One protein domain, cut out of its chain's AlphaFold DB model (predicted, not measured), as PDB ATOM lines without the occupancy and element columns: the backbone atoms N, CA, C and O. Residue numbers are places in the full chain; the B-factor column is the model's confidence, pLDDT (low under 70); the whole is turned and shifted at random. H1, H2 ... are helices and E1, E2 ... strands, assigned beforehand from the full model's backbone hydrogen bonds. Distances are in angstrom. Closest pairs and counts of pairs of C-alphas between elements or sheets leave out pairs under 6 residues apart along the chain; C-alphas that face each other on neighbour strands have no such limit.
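Overview. This is residues 7 to 129 of the 144 residues of the protein "Ald_Xan_dh_C2 domain-containing protein" of Bombyx mori (UniProt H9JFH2). A small three-stranded sheet has one long helix, H3, slantwise over one face and its other face bare, and from this body a thin arm reaches far out, with the short helix H2 along it and H1 at its far end. In the arm residues 11 to 17 and 21 to 35 stand free, and at the far end of the E1 and E2 hairpin residues 49 to 54 stick out. The printed part has 123 residues, with three named helices and three named strands in the order H1, H2, E1, E2, H3, E3; the sheet runs E1, E2, E3 and is mixed. The class is mixed, helices and strands, with 59 residues, under half, in named elements. The whole is extended, with a radius of gyration of the C-alphas of 24.0 A and spans of 79 by 41 by 30 A.

Along the chain. H1 holds residues 7 to 15, beginning at C-alpha 7 at (57.369, 57.870, 74.710). H2 is residues 28 to 32. E1 is residues 40 to 48, 25.2 A long, and E2 is residues 55 to 64, 25.5 A long. E2 bends by 60 degrees at residue 58. H3, residues 72 to 91, is 28.7 A long and begins at C-alpha 72 at (34.260, 55.547, 95.124). E3, residues 123 to 128, is 16.7 A long and ends at C-alpha 128 at (26.041, 57.992, 96.919).

Arrangement. E1 and E2 form a hairpin of antiparallel neighbours, with N 43 and O 61 at 2.8 A, within hydrogen-bond range. E2 and E3 are parallel neighbours at 12 degrees, with N 62 and O 125 at 2.8 A, within hydrogen-bond range. E1 and E3 are the edge strands. H3 is on the sheet at a height over the sheet of 9.5 A, over E2 and E3, and makes two layers, a helix on one face of a sheet. On the local plane it stands at 53 degrees to E3, slantwise to the strands. The closest C-alphas of H3 and E3 are those of Val 76 and Val 126, 6.5 A apart. E2, H3 and E3 make a strand-helix-strand unit, two parallel neighbour strands with a helix between, with a right-handed crossover. H1 and H2 are not on the sheet and are apart from each other. In H1, H2 and H3 every O i to N i+4 pair is within hydrogen-bond range.

Size, cuts and confidence. The two C-alphas farthest apart are those of Glu 16 and Leu 51, at 80.4 A. The printed part has no cut. The links H1 to H2, 12 residues, and H3 to E3, 31 residues, are long. The mean pLDDT of the printed part is 80.8; 23 residues are under 70, among them 30 to 36 and 106 to 118.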
ATOM      1  N   GLN A   7      55.908  57.940  74.698       91.94
ATOM      2  CA  GLN A   7      57.369  57.870  74.710       91.94
ATOM      3  C   GLN A   7      57.994  58.617  73.524       91.94
ATOM      4  O   GLN A   7      58.948  59.369  73.711       91.94
ATOM      5  N   GLU A   8      57.430  58.462  72.324       90.62
ATOM      6  CA  GLU A   8      57.875  59.177  71.120       90.62
ATOM      7  C   GLU A   8      57.634  60.686  71.237       90.62
ATOM      8  O   GLU A   8      58.454  61.484  70.786       90.62
ATOM      9  N   LEU A   9      56.537  61.092  71.888       88.75
ATOM     10  CA  LEU A   9      56.242  62.501  72.156       88.75
ATOM     11  C   LEU A   9      57.244  63.122  73.137       88.75
ATOM     12  O   LEU A   9      57.705  64.235  72.893       88.75
ATOM     13  N   ILE A  10      57.620  62.404  74.201       89.44
ATOM     14  CA  ILE A  10      58.638  62.861  75.161       89.44
ATOM     15  C   ILE A  10      60.010  62.972  74.493       89.44
ATOM     16  O   ILE A  10      60.682  63.990  74.650       89.44
ATOM     17  N   ALA A  11      60.420  61.949  73.735       89.88
ATOM     18  CA  ALA A  11      61.707  61.944  73.044       89.88
ATOM     19  C   ALA A  11      61.816  63.120  72.064       89.88
ATOM     20  O   ALA A  11      62.808  63.845  72.066       89.88
ATOM     21  N   LYS A  12      60.751  63.371  71.296       89.38
ATOM     22  CA  LYS A  12      60.697  64.492  70.362       89.38
ATOM     23  C   LYS A  12      60.689  65.853  71.067       89.38
ATOM     24  O   LYS A  12      61.376  66.766  70.625       89.38
ATOM     25  N   ALA A  13      59.951  65.996  72.168       87.88
ATOM     26  CA  ALA A  13      59.947  67.225  72.963       87.88
ATOM     27  C   ALA A  13      61.343  67.537  73.533       87.88
ATOM     28  O   ALA A  13      61.765  68.691  73.530       87.88
ATOM     29  N   PHE A  14      62.084  66.505  73.948       89.50
ATOM     30  CA  PHE A  14      63.467  66.647  74.397       89.50
ATOM     31  C   PHE A  14      64.409  67.080  73.262       89.50
ATOM     32  O   PHE A  14      65.196  68.006  73.447       89.50
ATOM     33  N   GLU A  15      64.303  66.470  72.075       91.81
ATOM     34  CA  GLU A  15      65.066  66.883  70.881       91.81
ATOM     35  C   GLU A  15      64.776  68.338  70.481       91.81
ATOM     36  O   GLU A  15      65.679  69.082  70.095       91.81
ATOM     37  N   GLU A  16      63.524  68.771  70.627       93.06
ATOM     38  CA  GLU A  16      63.086  70.142  70.358       93.06
ATOM     39  C   GLU A  16      63.408  71.123  71.510       93.06
ATOM     40  O   GLU A  16      63.051  72.296  71.424       93.06
ATOM     41  N   ASN A  17      64.132  70.684  72.554       88.00
ATOM     42  CA  ASN A  17      64.471  71.465  73.754       88.00
ATOM     43  C   ASN A  17      63.242  72.097  74.439       88.00
ATOM     44  O   ASN A  17      63.313  73.196  74.994       88.00
ATOM     45  N   VAL A  18      62.104  71.404  74.395       90.56
ATOM     46  CA  VAL A  18      60.878  71.805  75.088       90.56
ATOM     47  C   VAL A  18      60.990  71.403  76.553       90.56
ATOM     48  O   VAL A  18      61.277  70.249  76.872       90.56
ATOM     49  N   ASP A  19      60.745  72.357  77.449       86.44
ATOM     50  CA  ASP A  19      60.719  72.089  78.882       86.44
ATOM     51  C   ASP A  19      59.539  71.172  79.243       86.44
ATOM     52  O   ASP A  19      58.390  71.423  78.874       86.44
ATOM     53  N   LEU A  20      59.843  70.090  79.959       88.56
ATOM     54  CA  LEU A  20      58.877  69.098  80.439       88.56
ATOM     55  C   LEU A  20      58.583  69.263  81.937       88.56
ATOM     56  O   LEU A  20      57.891  68.431  82.528       88.56
ATOM     57  N   GLN A  21      59.110  70.314  82.562       86.81
ATOM     58  CA  GLN A  21      58.805  70.660  83.940       86.81
ATOM     59  C   GLN A  21      57.581  71.572  83.993       86.81
ATOM     60  O   GLN A  21      57.477  72.581  83.302       86.81
ATOM     61  N   ALA A  22      56.633  71.211  84.853       85.56
ATOM     62  CA  ALA A  22      55.474  72.034  85.141       85.56
ATOM     63  C   ALA A  22      55.309  72.151  86.653       85.56
ATOM     64  O   ALA A  22      55.374  71.160  87.383       85.56
ATOM     65  N   HIS A  23      55.063  73.371  87.120       87.19
ATOM     66  CA  HIS A  23      54.750  73.648  88.513       87.19
ATOM     67  C   HIS A  23      53.290  74.086  88.614       87.19
ATOM     68  O   HIS A  23      52.884  75.069  87.998       87.19
ATOM     69  N   GLY A  24      52.500  73.354  89.397       83.12
ATOM     70  CA  GLY A  24      51.159  73.767  89.801       83.12
ATOM     71  C   GLY A  24      51.206  74.415  91.180       83.12
ATOM     72  O   GLY A  24      51.864  73.898  92.081       83.12
ATOM     73  N   PHE A  25      50.502  75.531  91.358       81.25
ATOM     74  CA  PHE A  25      50.319  76.158  92.665       81.25
ATOM     75  C   PHE A  25      48.829  76.304  92.956       81.25
ATOM     76  O   PHE A  25      48.073  76.756  92.101       81.25
ATOM     77  N   VAL A  26      48.424  75.934  94.169       77.56
ATOM     78  CA  VAL A  26      47.071  76.154  94.688       77.56
ATOM     79  C   VAL A  26      47.208  77.014  95.930       77.56
ATOM     80  O   VAL A  26      47.970  76.685  96.840       77.56
ATOM     81  N   ASN A  27      46.499  78.138  95.961       79.19
ATOM     82  CA  ASN A  27      46.536  79.063  97.082       79.19
ATOM     83  C   ASN A  27      45.333  78.838  98.022       79.19
ATOM     84  O   ASN A  27      44.331  78.212  97.677       79.19
ATOM     85  N   ARG A  28      45.407  79.382  99.241       71.69
ATOM     86  CA  ARG A  28      44.331  79.242 100.238       71.69
ATOM     87  C   ARG A  28      43.008  79.871  99.786       71.69
ATOM     88  O   ARG A  28      41.952  79.371 100.161       71.69
ATOM     89  N   ASN A  29      43.042  80.942  98.997       71.94
ATOM     90  CA  ASN A  29      41.834  81.575  98.468       71.94
ATOM     91  C   ASN A  29      41.129  80.672  97.443       71.94
ATOM     92  O   ASN A  29      39.902  80.654  97.424       71.94
ATOM     93  N   ASP A  30      41.874  79.865  96.682       66.69
ATOM     94  CA  ASP A  30      41.325  78.867  95.756       66.69
ATOM     95  C   ASP A  30      40.579  77.758  96.510       66.69
ATOM     96  O   ASP A  30      39.568  77.251  96.028       66.69
ATOM     97  N   VAL A  31      41.032  77.415  97.723       64.25
ATOM     98  CA  VAL A  31      40.377  76.438  98.612       64.25
ATOM     99  C   VAL A  31      39.161  77.052  99.313       64.25
ATOM    100  O   VAL A  31      38.093  76.451  99.364       64.25
ATOM    101  N   VAL A  32      39.273  78.283  99.822       58.44
ATOM    102  CA  VAL A  32      38.167  78.968 100.520       58.44
ATOM    103  C   VAL A  32      37.030  79.338  99.556       58.44
ATOM    104  O   VAL A  32      35.863  79.336  99.953       58.44
ATOM    105  N   ALA A  33      37.340  79.596  98.281       58.03
ATOM    106  CA  ALA A  33      36.356  79.798  97.219       58.03
ATOM    107  C   ALA A  33      35.569  78.518  96.864       58.03
ATOM    108  O   ALA A  33      34.488  78.600  96.276       58.03
ATOM    109  N   GLN A  34      36.065  77.342  97.265       61.34
ATOM    110  CA  GLN A  34      35.426  76.036  97.086       61.34
ATOM    111  C   GLN A  34      34.570  75.625  98.294       61.34
ATOM    112  O   GLN A  34      34.454  74.447  98.608       61.34
ATOM    113  N   LYS A  35      33.918  76.571  98.980       63.19
ATOM    114  CA  LYS A  35      32.903  76.212  99.980       63.19
ATOM    115  C   LYS A  35      31.678  75.602  99.298       63.19
ATOM    116  O   LYS A  35      30.944  76.287  98.578       63.19
ATOM    117  N   TYR A  36      31.452  74.324  99.565       69.25
ATOM    118  CA  TYR A  36      30.215  73.608  99.284       69.25
ATOM    119  C   TYR A  36      29.697  72.988 100.578       69.25
ATOM    120  O   TYR A  36      30.462  72.695 101.492       69.25
ATOM    121  N   ASN A  37      28.383  72.802 100.644       72.50
ATOM    122  CA  ASN A  37      27.774  72.024 101.710       72.50
ATOM    123  C   ASN A  37      27.685  70.566 101.264       72.50
ATOM    124  O   ASN A  37      27.357  70.268 100.103       72.50
ATOM    125  N   ILE A  38      27.963  69.688 102.215       76.75
ATOM    126  CA  ILE A  38      27.803  68.247 102.094       76.75
ATOM    127  C   ILE A  38      26.556  67.897 102.880       76.75
ATOM    128  O   ILE A  38      26.323  68.423 103.969       76.75
ATOM    129  N   TYR A  39      25.717  67.076 102.271       82.50
ATOM    130  CA  TYR A  39      24.464  66.646 102.858       82.50
ATOM    131  C   TYR A  39      24.496  65.132 102.956       82.50
ATOM    132  O   TYR A  39      24.789  64.459 101.970       82.50
ATOM    133  N   GLY A  40      24.170  64.613 104.131       87.00
ATOM    134  CA  GLY A  40      24.080  63.187 104.386       87.00
ATOM    135  C   GLY A  40      22.827  62.866 105.188       87.00
ATOM    136  O   GLY A  40      22.313  63.713 105.922       87.00
ATOM    137  N   ILE A  41      22.320  61.651 105.018       90.62
ATOM    138  CA  ILE A  41      21.259  61.065 105.833       90.62
ATOM    139  C   ILE A  41      21.748  59.696 106.278       90.62
ATOM    140  O   ILE A  41      22.198  58.907 105.451       90.62
ATOM    141  N   THR A  42      21.599  59.407 107.565       91.94
ATOM    142  CA  THR A  42      21.946  58.113 108.146       91.94
ATOM    143  C   THR A  42      20.740  57.542 108.870       91.94
ATOM    144  O   THR A  42      20.075  58.248 109.629       91.94
ATOM    145  N   LEU A  43      20.469  56.263 108.637       93.00
ATOM    146  CA  LEU A  43      19.468  55.475 109.339       93.00
ATOM    147  C   LEU A  43      20.180  54.312 110.030       93.00
ATOM    148  O   LEU A  43      20.881  53.551 109.369       93.00
ATOM    149  N   SER A  44      19.995  54.170 111.339       91.69
ATOM    150  CA  SER A  44      20.534  53.052 112.111       91.69
ATOM    151  C   SER A  44      19.414  52.290 112.814       91.69
ATOM    152  O   SER A  44      18.526  52.878 113.434       91.69
ATOM    153  N   GLU A  45      19.465  50.968 112.711       92.50
ATOM    154  CA  GLU A  45      18.615  50.043 113.446       92.50
ATOM    155  C   GLU A  45      19.438  49.404 114.564       92.50
ATOM    156  O   GLU A  45      20.499  48.824 114.318       92.50
ATOM    157  N   VAL A  46      18.953  49.531 115.798       90.94
ATOM    158  CA  VAL A  46      19.641  49.047 116.996       90.94
ATOM    159  C   VAL A  46      18.717  48.160 117.816       90.94
ATOM    160  O   VAL A  46      17.552  48.492 118.046       90.94
ATOM    161  N   LEU A  47      19.252  47.035 118.269       89.88
ATOM    162  CA  LEU A  47      18.638  46.179 119.269       89.88
ATOM    163  C   LEU A  47      19.171  46.592 120.638       89.88
ATOM    164  O   LEU A  47      20.375  46.769 120.795       89.88
ATOM    165  N   ILE A  48      18.292  46.732 121.627       91.19
ATOM    166  CA  ILE A  48      18.682  47.059 123.001       91.19
ATOM    167  C   ILE A  48      18.096  46.002 123.931       91.19
ATOM    168  O   ILE A  48      16.882  45.779 123.933       91.19
ATOM    169  N   ASP A  49      18.947  45.380 124.740       91.31
ATOM    170  CA  ASP A  49      18.510  44.544 125.850       91.31
ATOM    171  C   ASP A  49      18.193  45.432 127.060       91.31
ATOM    172  O   ASP A  49      19.064  46.025 127.697       91.31
ATOM    173  N   VAL A  50      16.907  45.515 127.392       92.19
ATOM    174  CA  VAL A  50      16.395  46.342 128.492       92.19
ATOM    175  C   VAL A  50      16.804  45.848 129.881       92.19
ATOM    176  O   VAL A  50      16.679  46.602 130.845       92.19
ATOM    177  N   LEU A  51      17.261  44.598 130.013       91.00
ATOM    178  CA  LEU A  51      17.666  44.016 131.294       91.00
ATOM    179  C   LEU A  51      19.149  44.249 131.591       91.00
ATOM    180  O   LEU A  51      19.502  44.515 132.740       91.00
ATOM    181  N   THR A  52      20.008  44.145 130.577       87.69
ATOM    182  CA  THR A  52      21.467  44.289 130.719       87.69
ATOM    183  C   THR A  52      21.966  45.682 130.341       87.69
ATOM    184  O   THR A  52      23.016  46.105 130.822       87.69
ATOM    185  N   GLY A  53      21.205  46.420 129.528       83.19
ATOM    186  CA  GLY A  53      21.620  47.698 128.952       83.19
ATOM    187  C   GLY A  53      22.590  47.553 127.777       83.19
ATOM    188  O   GLY A  53      23.093  48.566 127.292       83.19
ATOM    189  N   GLU A  54      22.863  46.326 127.323       85.69
ATOM    190  CA  GLU A  54      23.657  46.086 126.121       85.69
ATOM    191  C   GLU A  54      22.865  46.460 124.865       85.69
ATOM    192  O   GLU A  54      21.635  46.368 124.820       85.69
ATOM    193  N   TYR A  55      23.582  46.888 123.829       86.69
ATOM    194  CA  TYR A  55      22.995  47.204 122.536       86.69
ATOM    195  C   TYR A  55      23.813  46.570 121.409       86.69
ATOM    196  O   TYR A  55      25.021  46.380 121.531       86.69
ATOM    197  N   GLU A  56      23.143  46.258 120.306       87.25
ATOM    198  CA  GLU A  56      23.750  45.761 119.075       87.25
ATOM    199  C   GLU A  56      23.220  46.581 117.898       87.25
ATOM    200  O   GLU A  56      22.014  46.814 117.779       87.25
ATOM    201  N   VAL A  57      24.113  47.034 117.018       88.75
ATOM    202  CA  VAL A  57      23.717  47.726 115.787       88.75
ATOM    203  C   VAL A  57      23.457  46.680 114.708       88.75
ATOM    204  O   VAL A  57      24.382  46.053 114.200       88.75
ATOM    205  N   LEU A  58      22.187  46.485 114.352       90.06
ATOM    206  CA  LEU A  58      21.786  45.465 113.383       90.06
ATOM    207  C   LEU A  58      22.115  45.904 111.957       90.06
ATOM    208  O   LEU A  58      22.678  45.138 111.173       90.06
ATOM    209  N   ARG A  59      21.756  47.147 111.625       91.69
ATOM    210  CA  ARG A  59      21.887  47.677 110.271       91.69
ATOM    211  C   ARG A  59      22.092  49.182 110.258       91.69
ATOM    212  O   ARG A  59      21.498  49.903 111.058       91.69
ATOM    213  N   VAL A  60      22.892  49.652 109.306       93.06
ATOM    214  CA  VAL A  60      23.105  51.076 109.042       93.06
ATOM    215  C   VAL A  60      23.023  51.348 107.544       93.06
ATOM    216  O   VAL A  60      23.751  50.752 106.753       93.06
ATOM    217  N   ASP A  61      22.164  52.286 107.156       93.12
ATOM    218  CA  ASP A  61      22.079  52.819 105.799       93.12
ATOM    219  C   ASP A  61      22.523  54.286 105.804       93.12
ATOM    220  O   ASP A  61      21.931  55.123 106.490       93.12
ATOM    221  N   ILE A  62      23.549  54.608 105.020       92.06
ATOM    222  CA  ILE A  62      24.091  55.962 104.879       92.06
ATOM    223  C   ILE A  62      23.899  56.410 103.436       92.06
ATOM    224  O   ILE A  62      24.281  55.711 102.504       92.06
ATOM    225  N   LEU A  63      23.318  57.588 103.244       89.62
ATOM    226  CA  LEU A  63      23.220  58.259 101.956       89.62
ATOM    227  C   LEU A  63      23.957  59.589 102.037       89.62
ATOM    228  O   LEU A  63      23.497  60.489 102.737       89.62
ATOM    229  N   GLU A  64      25.034  59.747 101.275       87.75
ATOM    230  CA  GLU A  64      25.836  60.972 101.280       87.75
ATOM    231  C   GLU A  64      25.961  61.622  99.895       87.75
ATOM    232  O   GLU A  64      26.032  60.968  98.847       87.75
ATOM    233  N   ASP A  65      25.954  62.954  99.891       83.06
ATOM    234  CA  ASP A  65      26.217  63.800  98.736       83.06
ATOM    235  C   ASP A  65      27.715  64.120  98.606       83.06
ATOM    236  O   ASP A  65      28.169  65.212  98.959       83.06
ATOM    237  N   VAL A  66      28.454  63.172  98.025       73.62
ATOM    238  CA  VAL A  66      29.894  63.275  97.711       73.62
ATOM    239  C   VAL A  66      30.199  63.976  96.372       73.62
ATOM    240  O   VAL A  66      31.350  64.061  95.940       73.62
ATOM    241  N   GLY A  67      29.190  64.513  95.675       74.06
ATOM    242  CA  GLY A  67      29.377  65.072  94.331       74.06
ATOM    243  C   GLY A  67      29.810  64.008  93.311       74.06
ATOM    244  O   GLY A  67      29.252  62.911  93.267       74.06
ATOM    245  N   GLN A  68      30.806  64.326  92.479       71.06
ATOM    246  CA  GLN A  68      31.468  63.362  91.597       71.06
ATOM    247  C   GLN A  68      32.684  62.754  92.303       71.06
ATOM    248  O   GLN A  68      33.773  63.318  92.275       71.06
ATOM    249  N   SER A  69      32.481  61.602  92.939       67.38
ATOM    250  CA  SER A  69      33.556  60.849  93.590       67.38
ATOM    251  C   SER A  69      34.705  60.557  92.612       67.38
ATOM    252  O   SER A  69      34.480  60.066  91.502       67.38
ATOM    253  N   VAL A  70      35.937  60.879  93.025       71.44
ATOM    254  CA  VAL A  70      37.165  60.585  92.259       71.44
ATOM    255  C   VAL A  70      37.546  59.112  92.406       71.44
ATOM    256  O   VAL A  70      38.027  58.502  91.453       71.44
ATOM    257  N   SER A  71      37.309  58.539  93.590       80.94
ATOM    258  CA  SER A  71      37.553  57.133  93.900       80.94
ATOM    259  C   SER A  71      36.469  56.616  94.854       80.94
ATOM    260  O   SER A  71      36.598  56.778  96.071       80.94
ATOM    261  N   PRO A  72      35.405  55.983  94.325       77.88
ATOM    262  CA  PRO A  72      34.260  55.547  95.124       77.88
ATOM    263  C   PRO A  72      34.634  54.630  96.290       77.88
ATOM    264  O   PRO A  72      34.041  54.722  97.356       77.88
ATOM    265  N   GLU A  73      35.633  53.767  96.108       79.94
ATOM    266  CA  GLU A  73      36.079  52.807  97.126       79.94
ATOM    267  C   GLU A  73      36.733  53.498  98.330       79.94
ATOM    268  O   GLU A  73      36.524  53.088  99.470       79.94
ATOM    269  N   ILE A  74      37.495  54.570  98.090       82.31
ATOM    270  CA  ILE A  74      38.138  55.342  99.162       82.31
ATOM    271  C   ILE A  74      37.084  56.143  99.921       82.31
ATOM    272  O   ILE A  74      37.103  56.162 101.151       82.31
ATOM    273  N   ASP A  75      36.152  56.762  99.195       82.12
ATOM    274  CA  ASP A  75      35.100  57.577  99.799       82.12
ATOM    275  C   ASP A  75      34.172  56.722 100.676       82.12
ATOM    276  O   ASP A  75      33.840  57.131 101.785       82.12
ATOM    277  N   VAL A  76      33.824  55.497 100.247       86.44
ATOM    278  CA  VAL A  76      33.075  54.551 101.098       86.44
ATOM    279  C   VAL A  76      33.843  54.261 102.391       86.44
ATOM    280  O   VAL A  76      33.273  54.397 103.469       86.44
ATOM    281  N   GLY A  77      35.138  53.940 102.305       85.62
ATOM    282  CA  GLY A  77      35.942  53.628 103.491       85.62
ATOM    283  C   GLY A  77      36.063  54.796 104.478       85.62
ATOM    284  O   GLY A  77      36.083  54.581 105.692       85.62
ATOM    285  N   GLN A  78      36.103  56.038 103.985       85.44
ATOM    286  CA  GLN A  78      36.082  57.231 104.841       85.44
ATOM    287  C   GLN A  78      34.757  57.363 105.597       85.44
ATOM    288  O   GLN A  78      34.763  57.601 106.804       85.44
ATOM    289  N   ILE A  79      33.630  57.155 104.913       87.06
ATOM    290  CA  ILE A  79      32.290  57.236 105.509       87.06
ATOM    291  C   ILE A  79      32.096  56.144 106.561       87.06
ATOM    292  O   ILE A  79      31.603  56.417 107.657       87.06
ATOM    293  N   GLU A  80      32.515  54.917 106.254       88.00
ATOM    294  CA  GLU A  80      32.445  53.794 107.187       88.00
ATOM    295  C   GLU A  80      33.288  54.054 108.437       88.00
ATOM    296  O   GLU A  80      32.793  53.944 109.561       88.00
ATOM    297  N   GLY A  81      34.538  54.487 108.251       86.44
ATOM    298  CA  GLY A  81      35.430  54.831 109.354       86.44
ATOM    299  C   GLY A  81      34.887  55.974 110.213       86.44
ATOM    300  O   GLY A  81      34.867  55.870 111.439       86.44
ATOM    301  N   ALA A  82      34.395  57.045 109.585       87.12
ATOM    302  CA  ALA A  82      33.804  58.185 110.282       87.12
ATOM    303  C   ALA A  82      32.568  57.787 111.098       87.12
ATOM    304  O   ALA A  82      32.416  58.226 112.240       87.12
ATOM    305  N   PHE A  83      31.712  56.921 110.549       88.56
ATOM    306  CA  PHE A  83      30.540  56.422 111.257       88.56
ATOM    307  C   PHE A  83      30.922  55.584 112.483       88.56
ATOM    308  O   PHE A  83      30.388  55.830 113.563       88.56
ATOM    309  N   ILE A  84      31.868  54.647 112.356       86.62
ATOM    310  CA  ILE A  84      32.319  53.814 113.484       86.62
ATOM    311  C   ILE A  84      32.989  54.660 114.571       86.62
ATOM    312  O   ILE A  84      32.708  54.468 115.754       86.62
ATOM    313  N   MET A  85      33.810  55.644 114.193       85.25
ATOM    314  CA  MET A  85      34.389  56.591 115.153       85.25
ATOM    315  C   MET A  85      33.301  57.388 115.885       85.25
ATOM    316  O   MET A  85      33.346  57.524 117.106       85.25
ATOM    317  N   GLY A  86      32.290  57.877 115.161       85.19
ATOM    318  CA  GLY A  86      31.153  58.573 115.762       85.19
ATOM    319  C   GLY A  86      30.331  57.676 116.690       85.19
ATOM    320  O   GLY A  86      29.928  58.112 117.767       85.19
ATOM    321  N   LEU A  87      30.112  56.418 116.308       85.06
ATOM    322  CA  LEU A  87      29.418  55.435 117.135       85.06
ATOM    323  C   LEU A  87      30.151  55.238 118.464       85.06
ATOM    324  O   LEU A  87      29.520  55.345 119.515       85.06
ATOM    325  N   GLY A  88      31.472  55.038 118.425       81.12
ATOM    326  CA  GLY A  88      32.307  54.934 119.623       81.12
ATOM    327  C   GLY A  88      32.187  56.158 120.518       81.12
ATOM    328  O   GLY A  88      31.859  56.023 121.697       81.12
ATOM    329  N   TYR A  89      32.338  57.350 119.936       80.94
ATOM    330  CA  TYR A  89      32.235  58.621 120.653       80.94
ATOM    331  C   TYR A  89      30.940  58.758 121.471       80.94
ATOM    332  O   TYR A  89      30.955  59.230 122.607       80.94
ATOM    333  N   TRP A  90      29.803  58.341 120.907       79.94
ATOM    334  CA  TRP A  90      28.497  58.506 121.555       79.94
ATOM    335  C   TRP A  90      28.123  57.397 122.534       79.94
ATOM    336  O   TRP A  90      27.231  57.601 123.360       79.94
ATOM    337  N   THR A  91      28.759  56.232 122.446       76.25
ATOM    338  CA  THR A  91      28.289  55.031 123.149       76.25
ATOM    339  C   THR A  91      29.310  54.462 124.127       76.25
ATOM    340  O   THR A  91      28.945  54.153 125.262       76.25
ATOM    341  N   THR A  92      30.578  54.336 123.728       68.69
ATOM    342  CA  THR A  92      31.601  53.590 124.479       68.69
ATOM    343  C   THR A  92      32.749  54.465 124.966       68.69
ATOM    344  O   THR A  92      33.299  54.222 126.043       68.69
ATOM    345  N   GLU A  93      33.104  55.506 124.216       70.00
ATOM    346  CA  GLU A  93      34.242  56.373 124.505       70.00
ATOM    347  C   GLU A  93      33.895  57.384 125.599       70.00
ATOM    348  O   GLU A  93      33.552  58.544 125.368       70.00
ATOM    349  N   ARG A  94      33.989  56.934 126.849       69.50
ATOM    350  CA  ARG A  94      33.775  57.786 128.013       69.50
ATOM    351  C   ARG A  94      35.102  58.181 128.639       69.50
ATOM    352  O   ARG A  94      35.715  57.389 129.343       69.50
ATOM    353  N   LEU A  95      35.491  59.442 128.478       74.00
ATOM    354  CA  LEU A  95      36.618  60.011 129.217       74.00
ATOM    355  C   LEU A  95      36.192  60.310 130.658       74.00
ATOM    356  O   LEU A  95      35.307  61.136 130.902       74.00
ATOM    357  N   VAL A  96      36.809  59.630 131.624       75.44
ATOM    358  CA  VAL A  96      36.563  59.874 133.051       75.44
ATOM    359  C   VAL A  96      37.792  60.528 133.658       75.44
ATOM    360  O   VAL A  96      38.889  59.985 133.586       75.44
ATOM    361  N   TYR A  97      37.592  61.683 134.285       81.44
ATOM    362  CA  TYR A  97      38.637  62.417 134.989       81.44
ATOM    363  C   TYR A  97      38.405  62.354 136.497       81.44
ATOM    364  O   TYR A  97      37.258  62.393 136.965       81.44
ATOM    365  N   ASP A  98      39.489  62.303 137.265       81.12
ATOM    366  CA  ASP A  98      39.432  62.470 138.709       81.12
ATOM    367  C   ASP A  98      39.012  63.908 139.053       81.12
ATOM    368  O   ASP A  98      39.596  64.885 138.585       81.12
ATOM    369  N   LYS A  99      37.978  64.060 139.888       80.00
ATOM    370  CA  LYS A  99      37.402  65.377 140.217       80.00
ATOM    371  C   LYS A  99      38.284  66.234 141.131       80.00
ATOM    372  O   LYS A  99      37.981  67.411 141.311       80.00
ATOM    373  N   LYS A 100      39.304  65.655 141.764       82.88
ATOM    374  CA  LYS A 100      40.199  66.327 142.712       82.88
ATOM    375  C   LYS A 100      41.576  66.586 142.110       82.88
ATOM    376  O   LYS A 100      42.111  67.666 142.339       82.88
ATOM    377  N   THR A 101      42.139  65.631 141.370       84.19
ATOM    378  CA  THR A 101      43.478  65.754 140.765       84.19
ATOM    379  C   THR A 101      43.432  66.202 139.306       84.19
ATOM    380  O   THR A 101      44.395  66.795 138.828       84.19
ATOM    381  N   GLY A 102      42.310  65.988 138.606       80.94
ATOM    382  CA  GLY A 102      42.172  66.271 137.173       80.94
ATOM    383  C   GLY A 102      42.839  65.230 136.268       80.94
ATOM    384  O   GLY A 102      42.884  65.420 135.054       80.94
ATOM    385  N   GLU A 103      43.356  64.141 136.836       79.44
ATOM    386  CA  GLU A 103      44.013  63.071 136.087       79.44
ATOM    387  C   GLU A 103      42.995  62.245 135.291       79.44
ATOM    388  O   GLU A 103      41.859  62.033 135.728       79.44
ATOM    389  N   LEU A 104      43.392  61.784 134.102       76.62
ATOM    390  CA  LEU A 104      42.568  60.916 133.266       76.62
ATOM    391  C   LEU A 104      42.585  59.497 133.847       76.62
ATOM    392  O   LEU A 104      43.625  58.853 133.881       76.62
ATOM    393  N   LEU A 105      41.425  59.009 134.280       72.81
ATOM    394  CA  LEU A 105      41.255  57.666 134.846       72.81
ATOM    395  C   LEU A 105      41.044  56.594 133.761       72.81
ATOM    396  O   LEU A 105      41.114  55.397 134.036       72.81
ATOM    397  N   THR A 106      40.775  57.019 132.528       68.88
ATOM    398  CA  THR A 106      40.635  56.162 131.342       68.88
ATOM    399  C   THR A 106      41.871  56.266 130.450       68.88
ATOM    400  O   THR A 106      41.777  56.672 129.295       68.88
ATOM    401  N   ASP A 107      43.044  55.989 131.014       67.56
ATOM    402  CA  ASP A 107      44.349  56.101 130.345       67.56
ATOM    403  C   ASP A 107      44.812  54.801 129.662       67.56
ATOM    404  O   ASP A 107      45.835  54.779 128.977       67.56
ATOM    405  N   THR A 108      44.059  53.713 129.831       62.50
ATOM    406  CA  THR A 108      44.446  52.368 129.405       62.50
ATOM    407  C   THR A 108      43.385  51.781 128.470       62.50
ATOM    408  O   THR A 108      42.194  52.030 128.626       62.50
ATOM    409  N   SER A 109      43.779  50.921 127.524       60.59
ATOM    410  CA  SER A 109      42.860  50.210 126.610       60.59
ATOM    411  C   SER A 109      41.828  49.307 127.308       60.59
ATOM    412  O   SER A 109      40.868  48.866 126.686       60.59
ATOM    413  N   TRP A 110      42.015  49.031 128.603       58.97
ATOM    414  CA  TRP A 110      41.056  48.326 129.459       58.97
ATOM    415  C   TRP A 110      39.975  49.243 130.043       58.97
ATOM    416  O   TRP A 110      38.918  48.765 130.444       58.97
ATOM    417  N   THR A 111      40.243  50.548 130.117       57.47
ATOM    418  CA  THR A 111      39.359  51.569 130.697       57.47
ATOM    419  C   THR A 111      38.792  52.526 129.643       57.47
ATOM    420  O   THR A 111      37.827  53.229 129.931       57.47
ATOM    421  N   TYR A 112      39.336  52.510 128.421       55.84
ATOM    422  CA  TYR A 112      38.835  53.214 127.242       55.84
ATOM    423  C   TYR A 112      38.445  52.208 126.152       55.84
ATOM    424  O   TYR A 112      39.308  51.587 125.527       55.84
ATOM    425  N   TYR A 113      37.140  52.027 125.943       60.75
ATOM    426  CA  TYR A 113      36.629  51.051 124.987       60.75
ATOM    427  C   TYR A 113      36.437  51.691 123.612       60.75
ATOM    428  O   TYR A 113      35.450  52.386 123.358       60.75
ATOM    429  N   VAL A 114      37.403  51.449 122.728       65.12
ATOM    430  CA  VAL A 114      37.257  51.730 121.297       65.12
ATOM    431  C   VAL A 114      36.313  50.712 120.654       65.12
ATOM    432  O   VAL A 114      36.345  49.547 121.063       65.12
ATOM    433  N   PRO A 115      35.524  51.105 119.638       66.69
ATOM    434  CA  PRO A 115      34.721  50.171 118.857       66.69
ATOM    435  C   PRO A 115      35.582  49.027 118.321       66.69
ATOM    436  O   PRO A 115      36.601  49.250 117.662       66.69
ATOM    437  N   GLN A 116      35.184  47.795 118.618       68.31
ATOM    438  CA  GLN A 116      35.840  46.590 118.124       68.31
ATOM    439  C   GLN A 116      35.020  45.972 116.993       68.31
ATOM    440  O   GLN A 116      33.905  46.391 116.697       68.31
ATOM    441  N   ALA A 117      35.551  44.922 116.363       69.25
ATOM    442  CA  ALA A 117      34.881  44.244 115.250       69.25
ATOM    443  C   ALA A 117      33.465  43.729 115.584       69.25
ATOM    444  O   ALA A 117      32.672  43.524 114.673       69.25
ATOM    445  N   ARG A 118      33.144  43.524 116.872       69.81
ATOM    446  CA  ARG A 118      31.808  43.108 117.330       69.81
ATOM    447  C   ARG A 118      30.789  44.252 117.335       69.81
ATOM    448  O   ARG A 118      29.598  43.985 117.274       69.81
ATOM    449  N   ASP A 119      31.256  45.495 117.403       71.62
ATOM    450  CA  ASP A 119      30.413  46.694 117.467       71.62
ATOM    451  C   ASP A 119      30.147  47.281 116.070       71.62
ATOM    452  O   ASP A 119      29.397  48.246 115.919       71.62
ATOM    453  N   ILE A 120      30.767  46.698 115.037       78.81
ATOM    454  CA  ILE A 120      30.528  47.043 113.638       78.81
ATOM    455  C   ILE A 120      29.152  46.490 113.230       78.81
ATOM    456  O   ILE A 120      28.866  45.323 113.510       78.81
ATOM    457  N   PRO A 121      28.306  47.282 112.542       81.06
ATOM    458  CA  PRO A 121      27.017  46.811 112.054       81.06
ATOM    459  C   PRO A 121      27.170  45.574 111.167       81.06
ATOM    460  O   PRO A 121      28.014  45.557 110.271       81.06
ATOM    461  N   GLN A 122      26.319  44.563 111.364       81.56
ATOM    462  CA  GLN A 122      26.343  43.357 110.524       81.56
ATOM    463  C   GLN A 122      25.995  43.663 109.057       81.56
ATOM    464  O   GLN A 122      26.491  43.000 108.146       81.56
ATOM    465  N   ASP A 123      25.146  44.668 108.831       87.62
ATOM    466  CA  ASP A 123      24.755  45.153 107.509       87.62
ATOM    467  C   ASP A 123      24.982  46.669 107.428       87.62
ATOM    468  O   ASP A 123      24.219  47.458 107.991       87.62
ATOM    469  N   MET A 124      26.050  47.077 106.743       90.06
ATOM    470  CA  MET A 124      26.379  48.481 106.510       90.06
ATOM    471  C   MET A 124      26.294  48.796 105.019       90.06
ATOM    472  O   MET A 124      26.966  48.178 104.194       90.06
ATOM    473  N   ARG A 125      25.438  49.757 104.664       91.69
ATOM    474  CA  ARG A 125      25.163  50.120 103.272       91.69
ATOM    475  C   ARG A 125      25.413  51.597 103.053       91.69
ATOM    476  O   ARG A 125      24.703  52.440 103.596       91.69
ATOM    477  N   VAL A 126      26.391  51.900 102.207       89.31
ATOM    478  CA  VAL A 126      26.720  53.269 101.812       89.31
ATOM    479  C   VAL A 126      26.212  53.531 100.401       89.31
ATOM    480  O   VAL A 126      26.497  52.798  99.453       89.31
ATOM    481  N   TYR A 127      25.437  54.598 100.263       87.94
ATOM    482  CA  TYR A 127      24.853  55.054  99.016       87.94
ATOM    483  C   TYR A 127      25.359  56.454  98.690       87.94
ATOM    484  O   TYR A 127      25.347  57.356  99.526       87.94
ATOM    485  N   PHE A 128      25.714  56.666  97.426       84.75
ATOM    486  CA  PHE A 128      26.041  57.992  96.919       84.75
ATOM    487  C   PHE A 128      24.859  58.608  96.188       84.75
ATOM    488  O   PHE A 128      24.202  57.971  95.352       84.75
ATOM    489  N   ARG A 129      24.602  59.885  96.468       78.19
ATOM    490  CA  ARG A 129      23.586  60.648  95.750       78.19
ATOM    491  C   ARG A 129      23.996  60.821  94.283       78.19
ATOM    492  O   ARG A 129      24.946  61.526  93.961       78.19
TER     493      ARG A 129